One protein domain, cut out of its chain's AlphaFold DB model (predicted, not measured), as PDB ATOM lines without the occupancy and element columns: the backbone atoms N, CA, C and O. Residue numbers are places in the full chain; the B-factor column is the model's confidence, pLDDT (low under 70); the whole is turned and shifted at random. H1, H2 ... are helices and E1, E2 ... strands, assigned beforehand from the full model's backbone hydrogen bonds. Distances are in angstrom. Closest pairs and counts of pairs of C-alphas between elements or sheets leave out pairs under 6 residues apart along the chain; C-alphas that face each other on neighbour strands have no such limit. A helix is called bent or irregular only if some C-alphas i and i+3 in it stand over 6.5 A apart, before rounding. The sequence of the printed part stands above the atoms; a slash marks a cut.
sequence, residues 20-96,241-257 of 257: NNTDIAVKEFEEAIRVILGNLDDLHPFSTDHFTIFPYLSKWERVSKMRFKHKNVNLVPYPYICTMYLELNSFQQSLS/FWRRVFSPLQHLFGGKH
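AT A GLANCE: This is residues 20 to 96 and 241 to 257 of the 257 residues of an uncharacterized protein of Gallus gallus (UniProt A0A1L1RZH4). A long two-stranded ribbon, E1 and E4, has a small hairpin, E2 and E3, beyond one end and the short helix H2 at the other. H1 runs slantwise past the ribbon, and H3 packs on the first half of H1. The 94 printed residues hold three named helices and four named strands, in the order H1 E1 E2 E3 E4 H2 H3, and the class is mixed, helices and strands. Both two-stranded sheets, ordered E1 - E4 and E2 - E3, are antiparallel. The whole is loose, with a radius of gyration of the C-alphas of 15.6 A and spans of 47 by 34 by 20 A.

IN THESE COORDINATES: H1, residues 20 to 38, begins with C-alpha 20 at (128.169, 103.187, 130.929) and is 27.1 A long. E1, residues 51 to 59, is 25.3 A long. E2 is residues 68 to 70 and E3 residues 73 to 75. E4, residues 80 to 88, is 25.6 A long and ends with C-alpha 88 at (121.441, 88.917, 123.491). H2, residues 90 to 95, is irregular, with C-alphas 91 and 94 7.3 A apart. H3, residues 241 to 253, is 18.5 A long and ends with C-alpha 253 at (120.104, 89.136, 146.749); it is only just irregular, with C-alphas 248 and 251 6.8 A apart.

HOW THE PARTS SIT: E1 and E4 are antiparallel neighbours at 160 degrees; N 54 and O 85 are 2.9 A apart, and N 83 and O 56 2.8 A, within hydrogen-bond range. Residues 46 to 47 pair antiparallel with residues 52 to 53 of E1. The closest C-alphas of H1 and E1, those of Ile 36 and Pro 55, are 7.3 A apart. H1 and E4 are near each other, with 7 pairs of C-alphas within 10 A. Residues 22 to 30 of H1 touch residues 244 to 249 of H3; the closest C-alphas, of Val 26 and Val 245, are 5.5 A apart, and the two helices run the same way at a steep tilt of 49 degrees. E2 and E3 form a hairpin, with N 75 and O 68 at 2.8 A. Among the pairs that are apart are H1 and H2, and E4 and H3. In H1 every O i to N i+4 pair is within hydrogen-bond range; in H2 it is 0 of 2, with 1 of 3 O i to N i+3 pairs, and in H3 4 of 9, with 6 of 10.

THE WHOLE: The two C-alphas farthest apart, those of Asn 72 and Ser 94, are 49.2 A apart. Residues 97 to 240 are not printed, and C-alphas 96 and 241 are 9.7 A apart across this cut. The link from H1 to E1, 12 residues, is long. The mean pLDDT of the printed part is 84.3; residues 20, 90 to 96, 241, 245 and 249 to 257 are under 70.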
ATOM      1  N   ASN A  20     129.536 102.804 131.301       62.12
ATOM      2  CA  ASN A  20     128.169 103.187 130.929       62.12
ATOM      3  C   ASN A  20     127.339 101.999 130.411       62.12
ATOM      4  O   ASN A  20     126.197 101.829 130.818       62.12
ATOM      5  N   ASN A  21     127.919 101.143 129.572       70.38
ATOM      6  CA  ASN A  21     127.220 100.009 128.972       70.38
ATOM      7  C   ASN A  21     126.896  98.928 130.010       70.38
ATOM      8  O   ASN A  21     125.855  98.279 129.931       70.38
ATOM      9  N   THR A  22     127.768  98.750 131.007       79.88
ATOM     10  CA  THR A  22     127.523  97.799 132.101       79.88
ATOM     11  C   THR A  22     126.407  98.306 133.009       79.88
ATOM     12  O   THR A  22     125.495  97.548 133.324       79.88
ATOM     13  N   ASP A  23     126.434  99.588 133.374       84.31
ATOM     14  CA  ASP A  23     125.411 100.191 134.234       84.31
ATOM     15  C   ASP A  23     124.027 100.206 133.562       84.31
ATOM     16  O   ASP A  23     123.012 100.006 134.229       84.31
ATOM     17  N   ILE A  24     123.976 100.392 132.237       85.69
ATOM     18  CA  ILE A  24     122.743 100.276 131.443       85.69
ATOM     19  C   ILE A  24     122.210  98.839 131.486       85.69
ATOM     20  O   ILE A  24     121.046  98.633 131.826       85.69
ATOM     21  N   ALA A  25     123.061  97.841 131.235       84.88
ATOM     22  CA  ALA A  25     122.657  96.435 131.277       84.88
ATOM     23  C   ALA A  25     122.182  95.995 132.675       84.88
ATOM     24  O   ALA A  25     121.239  95.214 132.786       84.88
ATOM     25  N   VAL A  26     122.807  96.507 133.743       89.44
ATOM     26  CA  VAL A  26     122.370  96.273 135.129       89.44
ATOM     27  C   VAL A  26     120.970  96.839 135.343       89.44
ATOM     28  O   VAL A  26     120.095  96.102 135.784       89.44
ATOM     29  N   LYS A  27     120.722  98.101 134.971       91.81
ATOM     30  CA  LYS A  27     119.395  98.726 135.104       91.81
ATOM     31  C   LYS A  27     118.317  97.978 134.328       91.81
ATOM     32  O   LYS A  27     117.240  97.739 134.862       91.81
ATOM     33  N   GLU A  28     118.606  97.574 133.097       93.19
ATOM     34  CA  GLU A  28     117.667  96.775 132.305       93.19
ATOM     35  C   GLU A  28     117.339  95.446 132.965       93.19
ATOM     36  O   GLU A  28     116.187  95.015 132.950       93.19
ATOM     37  N   PHE A  29     118.332  94.806 133.579       92.56
ATOM     38  CA  PHE A  29     118.101  93.571 134.303       92.56
ATOM     39  C   PHE A  29     117.270  93.791 135.576       92.56
ATOM     40  O   PHE A  29     116.387  92.990 135.871       92.56
ATOM     41  N   GLU A  30     117.487  94.883 136.312       95.12
ATOM     42  CA  GLU A  30     116.645  95.242 137.462       95.12
ATOM     43  C   GLU A  30     115.188  95.476 137.058       95.12
ATOM     44  O   GLU A  30     114.275  94.949 137.698       95.12
ATOM     45  N   GLU A  31     114.962  96.225 135.978       96.25
ATOM     46  CA  GLU A  31     113.618  96.461 135.452       96.25
ATOM     47  C   GLU A  31     112.981  95.165 134.938       96.25
ATOM     48  O   GLU A  31     111.811  94.907 135.211       96.25
ATOM     49  N   ALA A  32     113.753  94.280 134.305       96.12
ATOM     50  CA  ALA A  32     113.280  92.954 133.924       96.12
ATOM     51  C   ALA A  32     112.801  92.128 135.130       96.12
ATOM     52  O   ALA A  32     111.737  91.511 135.066       96.12
ATOM     53  N   ILE A  33     113.542  92.136 136.246       96.25
ATOM     54  CA  ILE A  33     113.108  91.469 137.484       96.25
ATOM     55  C   ILE A  33     111.801  92.088 137.991       96.25
ATOM     56  O   ILE A  33     110.895  91.352 138.380       96.25
ATOM     57  N   ARG A  34     111.668  93.420 137.976       96.62
ATOM     58  CA  ARG A  34     110.437  94.104 138.411       96.62
ATOM     59  C   ARG A  34     109.236  93.720 137.554       96.62
ATOM     60  O   ARG A  34     108.181  93.427 138.110       96.62
ATOM     61  N   VAL A  35     109.403  93.667 136.232       97.31
ATOM     62  CA  VAL A  35     108.360  93.216 135.299       97.31
ATOM     63  C   VAL A  35     107.928  91.789 135.629       97.31
ATOM     64  O   VAL A  35     106.735  91.526 135.731       97.31
ATOM     65  N   ILE A  36     108.874  90.881 135.871       96.75
ATOM     66  CA  ILE A  36     108.568  89.487 136.222       96.75
ATOM     67  C   ILE A  36     107.834  89.394 137.559       96.75
ATOM     68  O   ILE A  36     106.813  88.720 137.649       96.75
ATOM     69  N   LEU A  37     108.318  90.086 138.595       96.06
ATOM     70  CA  LEU A  37     107.681  90.090 139.915       96.06
ATOM     71  C   LEU A  37     106.273  90.704 139.882       96.06
ATOM     72  O   LEU A  37     105.422  90.302 140.670       96.06
ATOM     73  N   GLY A  38     106.023  91.647 138.971       96.38
ATOM     74  CA  GLY A  38     104.703  92.234 138.747       96.38
ATOM     75  C   GLY A  38     103.734  91.349 137.956       96.38
ATOM     76  O   GLY A  38     102.538  91.617 137.992       96.38
ATOM     77  N   ASN A  39     104.222  90.310 137.268       96.06
ATOM     78  CA  ASN A  39     103.437  89.476 136.345       96.06
ATOM     79  C   ASN A  39     103.638  87.969 136.594       96.06
ATOM     80  O   ASN A  39     103.665  87.176 135.658       96.06
ATOM     81  N   LEU A  40     103.798  87.556 137.855       95.12
ATOM     82  CA  LEU A  40     104.108  86.161 138.205       95.12
ATOM     83  C   LEU A  40     103.051  85.141 137.744       95.12
ATOM     84  O   LEU A  40     103.399  83.977 137.550       95.12
ATOM     85  N   ASP A  41     101.800  85.565 137.564       93.75
ATOM     86  CA  ASP A  41     100.695  84.697 137.136       93.75
ATOM     87  C   ASP A  41     100.603  84.528 135.611       93.75
ATOM     88  O   ASP A  41      99.968  83.587 135.139       93.75
ATOM     89  N   ASP A  42     101.236  85.417 134.842       95.44
ATOM     90  CA  ASP A  42     101.121  85.460 133.384       95.44
ATOM     91  C   ASP A  42     102.469  85.821 132.751       95.44
ATOM     92  O   ASP A  42     102.695  86.890 132.186       95.44
ATOM     93  N   LEU A  43     103.432  84.921 132.940       95.56
ATOM     94  CA  LEU A  43     104.782  85.111 132.440       95.56
ATOM     95  C   LEU A  43     104.862  84.783 130.953       95.56
ATOM     96  O   LEU A  43     104.541  83.676 130.516       95.56
ATOM     97  N   HIS A  44     105.395  85.728 130.188       96.50
ATOM     98  CA  HIS A  44     105.700  85.551 128.775       96.50
ATOM     99  C   HIS A  44     107.110  86.047 128.469       96.50
ATOM    100  O   HIS A  44     107.652  86.871 129.210       96.50
ATOM    101  N   PRO A  45     107.704  85.595 127.355       97.62
ATOM    102  CA  PRO A  45     108.921  86.202 126.851       97.62
ATOM    103  C   PRO A  45     108.723  87.689 126.547       97.62
ATOM    104  O   PRO A  45     107.693  88.088 126.002       97.62
ATOM    105  N   PHE A  46     109.728  88.499 126.861       97.06
ATOM    106  CA  PHE A  46     109.742  89.927 126.550       97.06
ATOM    107  C   PHE A  46     111.163  90.399 126.247       97.06
ATOM    108  O   PHE A  46     112.137  89.749 126.626       97.06
ATOM    109  N   SER A  47     111.290  91.533 125.563       95.19
ATOM    110  CA  SER A  47     112.588  92.094 125.183       95.19
ATOM    111  C   SER A  47     112.837  93.429 125.878       95.19
ATOM    112  O   SER A  47     111.933  94.254 126.000       95.19
ATOM    113  N   THR A  48     114.077  93.636 126.309       91.94
ATOM    114  CA  THR A  48     114.658  94.950 126.606       91.94
ATOM    115  C   THR A  48     115.433  95.439 125.383       91.94
ATOM    116  O   THR A  48     115.430  94.789 124.332       91.94
ATOM    117  N   ASP A  49     116.139  96.559 125.512       89.38
ATOM    118  CA  ASP A  49     117.017  97.051 124.452       89.38
ATOM    119  C   ASP A  49     118.137  96.040 124.137       89.38
ATOM    120  O   ASP A  49     118.438  95.781 122.966       89.38
ATOM    121  N   HIS A  50     118.700  95.385 125.160       87.75
ATOM    122  CA  HIS A  50     119.859  94.495 125.008       87.75
ATOM    123  C   HIS A  50     119.548  92.998 125.067       87.75
ATOM    124  O   HIS A  50     120.335  92.203 124.541       87.75
ATOM    125  N   PHE A  51     118.434  92.595 125.677       90.25
ATOM    126  CA  PHE A  51     118.129  91.187 125.911       90.25
ATOM    127  C   PHE A  51     116.727  90.809 125.456       90.25
ATOM    128  O   PHE A  51     115.797  91.602 125.537       90.25
ATOM    129  N   THR A  52     116.561  89.552 125.072       94.81
ATOM    130  CA  THR A  52     115.273  88.867 125.080       94.81
ATOM    131  C   THR A  52     115.267  87.890 126.250       94.81
ATOM    132  O   THR A  52     116.183  87.082 126.415       94.81
ATOM    133  N   ILE A  53     114.266  88.021 127.112       97.00
ATOM    134  CA  ILE A  53     114.150  87.337 128.396       97.00
ATOM    135  C   ILE A  53     113.025  86.315 128.301       97.00
ATOM    136  O   ILE A  53     111.906  86.654 127.928       97.00
ATOM    137  N   PHE A  54     113.312  85.081 128.705       97.69
ATOM    138  CA  PHE A  54     112.340  83.993 128.800       97.69
ATOM    139  C   PHE A  54     112.224  83.558 130.269       97.69
ATOM    140  O   PHE A  54     113.078  82.800 130.748       97.69
ATOM    141  N   PRO A  55     111.235  84.077 131.017       97.69
ATOM    142  CA  PRO A  55     111.035  83.738 132.421       97.69
ATOM    143  C   PRO A  55     110.245  82.432 132.583       97.69
ATOM    144  O   PRO A  55     109.264  82.192 131.885       97.69
ATOM    145  N   TYR A  56     110.649  81.608 133.550       96.81
ATOM    146  CA  TYR A  56     109.988  80.352 133.898       96.81
ATOM    147  C   TYR A  56     109.896  80.186 135.411       96.81
ATOM    148  O   TYR A  56     110.891  80.352 136.120       96.81
ATOM    149  N   LEU A  57     108.723  79.788 135.904       96.19
ATOM    150  CA  LEU A  57     108.534  79.391 137.296       96.19
ATOM    151  C   LEU A  57     108.598  77.876 137.433       96.19
ATOM    152  O   LEU A  57     107.995  77.127 136.670       96.19
ATOM    153  N   SER A  58     109.312  77.426 138.455       96.12
ATOM    154  CA  SER A  58     109.387  76.020 138.847       96.12
ATOM    155  C   SER A  58     109.104  75.887 140.336       96.12
ATOM    156  O   SER A  58     109.367  76.807 141.107       96.12
ATOM    157  N   LYS A  59     108.525  74.765 140.770       96.50
ATOM    158  CA  LYS A  59     108.176  74.566 142.181       96.50
ATOM    159  C   LYS A  59     109.436  74.492 143.044       96.50
ATOM    160  O   LYS A  59     110.351  73.726 142.753       96.50
ATOM    161  N   TRP A  60     109.459  75.220 144.157       96.69
ATOM    162  CA  TRP A  60     110.556  75.142 145.117       96.69
ATOM    163  C   TRP A  60     110.334  73.992 146.111       96.69
ATOM    164  O   TRP A  60     109.807  74.168 147.206       96.69
ATOM    165  N   GLU A  61     110.754  72.782 145.747       94.06
ATOM    166  CA  GLU A  61     110.396  71.556 146.484       94.06
ATOM    167  C   GLU A  61     110.855  71.520 147.946       94.06
ATOM    168  O   GLU A  61     110.135  71.055 148.830       94.06
ATOM    169  N   ARG A  62     112.067  72.009 148.225       93.00
ATOM    170  CA  ARG A  62     112.681  71.926 149.560       93.00
ATOM    171  C   ARG A  62     112.438  73.160 150.428       93.00
ATOM    172  O   ARG A  62     112.968  73.212 151.535       93.00
ATOM    173  N   VAL A  63     111.628  74.116 149.970       93.75
ATOM    174  CA  VAL A  63     111.406  75.390 150.673       93.75
ATOM    175  C   VAL A  63     110.797  75.201 152.066       93.75
ATOM    176  O   VAL A  63     111.145  75.919 152.997       93.75
ATOM    177  N   SER A  64     109.970  74.166 152.252       91.06
ATOM    178  CA  SER A  64     109.357  73.822 153.544       91.06
ATOM    179  C   SER A  64     110.367  73.380 154.607       91.06
ATOM    180  O   SER A  64     110.082  73.451 155.800       91.06
ATOM    181  N   LYS A  65     111.556  72.935 154.186       93.69
ATOM    182  CA  LYS A  65     112.663  72.554 155.074       93.69
ATOM    183  C   LYS A  65     113.563  73.745 155.416       93.69
ATOM    184  O   LYS A  65     114.510  73.586 156.181       93.69
ATOM    185  N   MET A  66     113.299  74.916 154.839       92.44
ATOM    186  CA  MET A  66     114.099  76.123 155.008       92.44
ATOM    187  C   MET A  66     113.358  77.142 155.873       92.44
ATOM    188  O   MET A  66     112.131  77.191 155.920       92.44
ATOM    189  N   ARG A  67     114.124  77.970 156.584       92.88
ATOM    190  CA  ARG A  67     113.602  79.073 157.390       92.88
ATOM    191  C   ARG A  67     114.326  80.346 157.005       92.88
ATOM    192  O   ARG A  67     115.546  80.415 157.104       92.88
ATOM    193  N   PHE A  68     113.556  81.341 156.594       93.81
ATOM    194  CA  PHE A  68     114.067  82.632 156.166       93.81
ATOM    195  C   PHE A  68     113.786  83.641 157.275       93.81
ATOM    196  O   PHE A  68     112.664  83.723 157.771       93.81
ATOM    197  N   LYS A  69     114.809  84.379 157.706       94.38
ATOM    198  CA  LYS A  69     114.669  85.446 158.694       94.38
ATOM    199  C   LYS A  69     115.438  86.668 158.238       94.38
ATOM    200  O   LYS A  69     116.604  86.554 157.879       94.38
ATOM    201  N   HIS A  70     114.806  87.828 158.319       92.12
ATOM    202  CA  HIS A  70     115.480  89.108 158.156       92.12
ATOM    203  C   HIS A  70     115.354  89.889 159.459       92.12
ATOM    204  O   HIS A  70     114.248  90.129 159.949       92.12
ATOM    205  N   LYS A  71     116.501  90.222 160.063       91.81
ATOM    206  CA  LYS A  71     116.567  90.724 161.443       91.81
ATOM    207  C   LYS A  71     115.829  89.743 162.379       91.81
ATOM    208  O   LYS A  71     116.179  88.568 162.424       91.81
ATOM    209  N   ASN A  72     114.780  90.192 163.066       92.56
ATOM    210  CA  ASN A  72     113.970  89.361 163.966       92.56
ATOM    211  C   ASN A  72     112.626  88.922 163.357       92.56
ATOM    212  O   ASN A  72     111.778  88.383 164.065       92.56
ATOM    213  N   VAL A  73     112.423  89.145 162.056       95.00
ATOM    214  CA  VAL A  73     111.176  88.819 161.357       95.00
ATOM    215  C   VAL A  73     111.363  87.537 160.555       95.00
ATOM    216  O   VAL A  73     112.288  87.420 159.753       95.00
ATOM    217  N   ASN A  74     110.473  86.566 160.766       95.19
ATOM    218  CA  ASN A  74     110.409  85.376 159.921       95.19
ATOM    219  C   ASN A  74     109.776  85.754 158.579       95.19
ATOM    220  O   ASN A  74     108.683  86.317 158.554       95.19
ATOM    221  N   LEU A  75     110.445  85.426 157.480       94.81
ATOM    222  CA  LEU A  75     109.928  85.633 156.135       94.81
ATOM    223  C   LEU A  75     109.258  84.362 155.624       94.81
ATOM    224  O   LEU A  75     109.730  83.247 155.865       94.81
ATOM    225  N   VAL A  76     108.174  84.554 154.880       95.06
ATOM    226  CA  VAL A  76     107.526  83.488 154.122       95.06
ATOM    227  C   VAL A  76     108.116  83.508 152.711       95.06
ATOM    228  O   VAL A  76     107.958  84.508 152.011       95.06
ATOM    229  N   PRO A  77     108.835  82.458 152.294       94.88
ATOM    230  CA  PRO A  77     109.413  82.397 150.959       94.88
ATOM    231  C   PRO A  77     108.325  82.181 149.905       94.88
ATOM    232  O   PRO A  77     107.336  81.487 150.147       94.88
ATOM    233  N   TYR A  78     108.542  82.727 148.711       94.81
ATOM    234  CA  TYR A  78     107.699  82.427 147.560       94.81
ATOM    235  C   TYR A  78     107.870  80.944 147.163       94.81
ATOM    236  O   TYR A  78     109.003  80.462 147.122       94.81
ATOM    237  N   PRO A  79     106.791  80.184 146.887       95.25
ATOM    238  CA  PRO A  79     106.867  78.731 146.709       95.25
ATOM    239  C   PRO A  79     107.434  78.285 145.352       95.25
ATOM    240  O   PRO A  79     107.518  77.081 145.097       95.25
ATOM    241  N   TYR A  80     107.832  79.225 144.491       95.81
ATOM    242  CA  TYR A  80     108.408  78.955 143.178       95.81
ATOM    243  C   TYR A  80     109.769  79.634 143.009       95.81
ATOM    244  O   TYR A  80     110.030  80.694 143.573       95.81
ATOM    245  N   ILE A  81     110.623  79.026 142.191       95.44
ATOM    246  CA  ILE A  81     111.888  79.585 141.722       95.44
ATOM    247  C   ILE A  81     111.662  80.142 140.323       95.44
ATOM    248  O   ILE A  81     111.240  79.409 139.425       95.44
ATOM    249  N   CYS A  82     111.992  81.418 140.136       96.31
ATOM    250  CA  CYS A  82     112.041  82.039 138.820       96.31
ATOM    251  C   CYS A  82     113.410  81.807 138.173       96.31
ATOM    252  O   CYS A  82     114.436  82.225 138.705       96.31
ATOM    253  N   THR A  83     113.412  81.161 137.011       96.38
ATOM    254  CA  THR A  83     114.577  81.004 136.137       96.38
ATOM    255  C   THR A  83     114.383  81.886 134.915       96.38
ATOM    256  O   THR A  83     113.376  81.773 134.224       96.38
ATOM    257  N   MET A  84     115.339  82.770 134.647       94.88
ATOM    258  CA  MET A  84     115.317  83.653 133.482       94.88
ATOM    259  C   MET A  84     116.397  83.210 132.500       94.88
ATOM    260  O   MET A  84     117.579  83.224 132.846       94.88
ATOM    261  N   TYR A  85     116.008  82.849 131.279       95.69
ATOM    262  CA  TYR A  85     116.958  82.669 130.182       95.69
ATOM    263  C   TYR A  85     117.096  83.976 129.413       95.69
ATOM    264  O   TYR A  85     116.108  84.671 129.188       95.69
ATOM    265  N   LEU A  86     118.326  84.309 129.036       92.94
ATOM    266  CA  LEU A  86     118.671  85.583 128.417       92.94
ATOM    267  C   LEU A  86     119.322  85.317 127.066       92.94
ATOM    268  O   LEU A  86     120.342  84.629 126.986       92.94
ATOM    269  N   GLU A  87     118.750  85.894 126.022       91.75
ATOM    270  CA  GLU A  87     119.320  85.947 124.683       91.75
ATOM    271  C   GLU A  87     119.756  87.385 124.389       91.75
ATOM    272  O   GLU A  87     119.018  88.324 124.664       91.75
ATOM    273  N   LEU A  88     120.968  87.583 123.868       88.50
ATOM    274  CA  LEU A  88     121.441  88.917 123.491       88.50
ATOM    275  C   LEU A  88     120.798  89.346 122.173       88.50
ATOM    276  O   LEU A  88     120.881  88.623 121.179       88.50
ATOM    277  N   ASN A  89     120.252  90.559 122.134       86.62
ATOM    278  CA  ASN A  89     119.689  91.107 120.909       86.62
ATOM    279  C   ASN A  89     120.812  91.344 119.876       86.62
ATOM    280  O   ASN A  89     121.862  91.923 120.169       86.62
ATOM    281  N   SER A  90     120.596  90.890 118.639       64.19
ATOM    282  CA  SER A  90     121.616  90.825 117.577       64.19
ATOM    283  C   SER A  90     122.254  92.172 117.204       64.19
ATOM    284  O   SER A  90     123.378  92.195 116.700       64.19
ATOM    285  N   PHE A  91     121.607  93.300 117.509       52.84
ATOM    286  CA  PHE A  91     122.110  94.645 117.197       52.84
ATOM    287  C   PHE A  91     123.338  95.072 118.026       52.84
ATOM    288  O   PHE A  91     123.977  96.073 117.711       52.84
ATOM    289  N   GLN A  92     123.689  94.306 119.064       51.97
ATOM    290  CA  GLN A  92     124.757  94.621 120.020       51.97
ATOM    291  C   GLN A  92     125.941  93.637 119.965       51.97
ATOM    292  O   GLN A  92     126.941  93.827 120.660       51.97
ATOM    293  N   GLN A  93     125.899  92.608 119.103       50.94
ATOM    294  CA  GLN A  93     127.023  91.667 118.938       50.94
ATOM    295  C   GLN A  93     128.330  92.363 118.509       50.94
ATOM    296  O   GLN A  93     129.417  91.876 118.837       50.94
ATOM    297  N   SER A  94     128.243  93.539 117.872       45.75
ATOM    298  CA  SER A  94     129.381  94.381 117.483       45.75
ATOM    299  C   SER A  94     130.143  95.014 118.656       45.75
ATOM    300  O   SER A  94     131.283  95.422 118.464       45.75
ATOM    301  N   LEU A  95     129.588  95.050 119.876       49.47
ATOM    302  CA  LEU A  95     130.302  95.550 121.064       49.47
ATOM    303  C   LEU A  95     131.192  94.488 121.729       49.47
ATOM    304  O   LEU A  95     132.019  94.813 122.578       49.47
ATOM    305  N   SER A  96     131.047  93.216 121.346       46.88
ATOM    306  CA  SER A  96     131.817  92.098 121.916       46.88
ATOM    307  C   SER A  96     132.961  91.599 121.020       46.88
ATOM    308  O   SER A  96     133.801  90.798 121.461       46.88
ATOM    309  N   PHE A 241     131.305  89.041 131.297       68.56
ATOM    310  CA  PHE A 241     130.143  89.916 131.172       68.56
ATOM    311  C   PHE A 241     129.117  89.631 132.272       68.56
ATOM    312  O   PHE A 241     128.790  90.525 133.042       68.56
ATOM    313  N   TRP A 242     128.716  88.367 132.439       72.69
ATOM    314  CA  TRP A 242     127.767  87.990 133.487       72.69
ATOM    315  C   TRP A 242     128.301  88.271 134.891       72.69
ATOM    316  O   TRP A 242     127.547  88.735 135.733       72.69
ATOM    317  N   ARG A 243     129.605  88.098 135.151       74.81
ATOM    318  CA  ARG A 243     130.187  88.565 136.419       74.81
ATOM    319  C   ARG A 243     130.037  90.076 136.601       74.81
ATOM    320  O   ARG A 243     129.674  90.503 137.684       74.81
ATOM    321  N   ARG A 244     130.276  90.884 135.567       73.19
ATOM    322  CA  ARG A 244     130.112  92.346 135.643       73.19
ATOM    323  C   ARG A 244     128.658  92.777 135.834       73.19
ATOM    324  O   ARG A 244     128.437  93.738 136.551       73.19
ATOM    325  N   VAL A 245     127.697  92.064 135.246       68.44
ATOM    326  CA  VAL A 245     126.261  92.356 135.401       68.44
ATOM    327  C   VAL A 245     125.748  91.887 136.765       68.44
ATOM    328  O   VAL A 245     125.090  92.643 137.466       68.44
ATOM    329  N   PHE A 246     126.092  90.670 137.197       71.75
ATOM    330  CA  PHE A 246     125.576  90.103 138.445       71.75
ATOM    331  C   PHE A 246     126.307  90.573 139.706       71.75
ATOM    332  O   PHE A 246     125.702  90.557 140.775       71.75
ATOM    333  N   SER A 247     127.571  91.007 139.626       71.81
ATOM    334  CA  SER A 247     128.297  91.507 140.803       71.81
ATOM    335  C   SER A 247     127.626  92.736 141.440       71.81
ATOM    336  O   SER A 247     127.410  92.710 142.651       71.81
ATOM    337  N   PRO A 248     127.233  93.784 140.687       71.38
ATOM    338  CA  PRO A 248     126.468  94.902 141.235       71.38
ATOM    339  C   PRO A 248     125.114  94.473 141.795       71.38
ATOM    340  O   PRO A 248     124.711  94.970 142.840       71.38
ATOM    341  N   LEU A 249     124.443  93.508 141.159       62.41
ATOM    342  CA  LEU A 249     123.108  93.033 141.539       62.41
ATOM    343  C   LEU A 249     123.082  92.198 142.828       62.41
ATOM    344  O   LEU A 249     122.006  91.880 143.327       62.41
ATOM    345  N   GLN A 250     124.235  91.869 143.422       65.12
ATOM    346  CA  GLN A 250     124.293  91.146 144.700       65.12
ATOM    347  C   GLN A 250     123.547  91.866 145.832       65.12
ATOM    348  O   GLN A 250     123.072  91.212 146.759       65.12
ATOM    349  N   HIS A 251     123.391  93.192 145.748       63.69
ATOM    350  CA  HIS A 251     122.605  93.958 146.715       63.69
ATOM    351  C   HIS A 251     121.113  93.580 146.707       63.69
ATOM    352  O   HIS A 251     120.482  93.627 147.760       63.69
ATOM    353  N   LEU A 252     120.570  93.145 145.565       58.97
ATOM    354  CA  LEU A 252     119.194  92.644 145.464       58.97
ATOM    355  C   LEU A 252     119.028  91.288 146.151       58.97
ATOM    356  O   LEU A 252     117.945  90.966 146.634       58.97
ATOM    357  N   PHE A 253     120.105  90.502 146.218       54.53
ATOM    358  CA  PHE A 253     120.104  89.136 146.749       54.53
ATOM    359  C   PHE A 253     120.809  89.001 148.112       54.53
ATOM    360  O   PHE A 253     120.922  87.899 148.641       54.53
ATOM    361  N   GLY A 254     121.243  90.114 148.714       49.44
ATOM    362  CA  GLY A 254     121.677  90.178 150.110       49.44
ATOM    363  C   GLY A 254     123.065  89.610 150.438       49.44
ATOM    364  O   GLY A 254     123.295  89.265 151.596       49.44
ATOM    365  N   GLY A 255     123.989  89.520 149.474       38.97
ATOM    366  CA  GLY A 255     125.376  89.094 149.719       38.97
ATOM    367  C   GLY A 255     126.369  90.255 149.636       38.97
ATOM    368  O   GLY A 255     126.381  90.971 148.638       38.97
ATOM    369  N   LYS A 256     127.232  90.432 150.645       47.19
ATOM    370  CA  LYS A 256     128.499  91.167 150.493       47.19
ATOM    371  C   LYS A 256     129.644  90.455 151.220       47.19
ATOM    372  O   LYS A 256     129.427  89.857 152.271       47.19
ATOM    373  N   HIS A 257     130.796  90.521 150.551       37.53
ATOM    374  CA  HIS A 257     132.133  90.041 150.907       37.53
ATOM    375  C   HIS A 257     132.618  90.468 152.292       37.53
ATOM    376  O   HIS A 257     132.285  91.602 152.699       37.53
TER     377      HIS A 257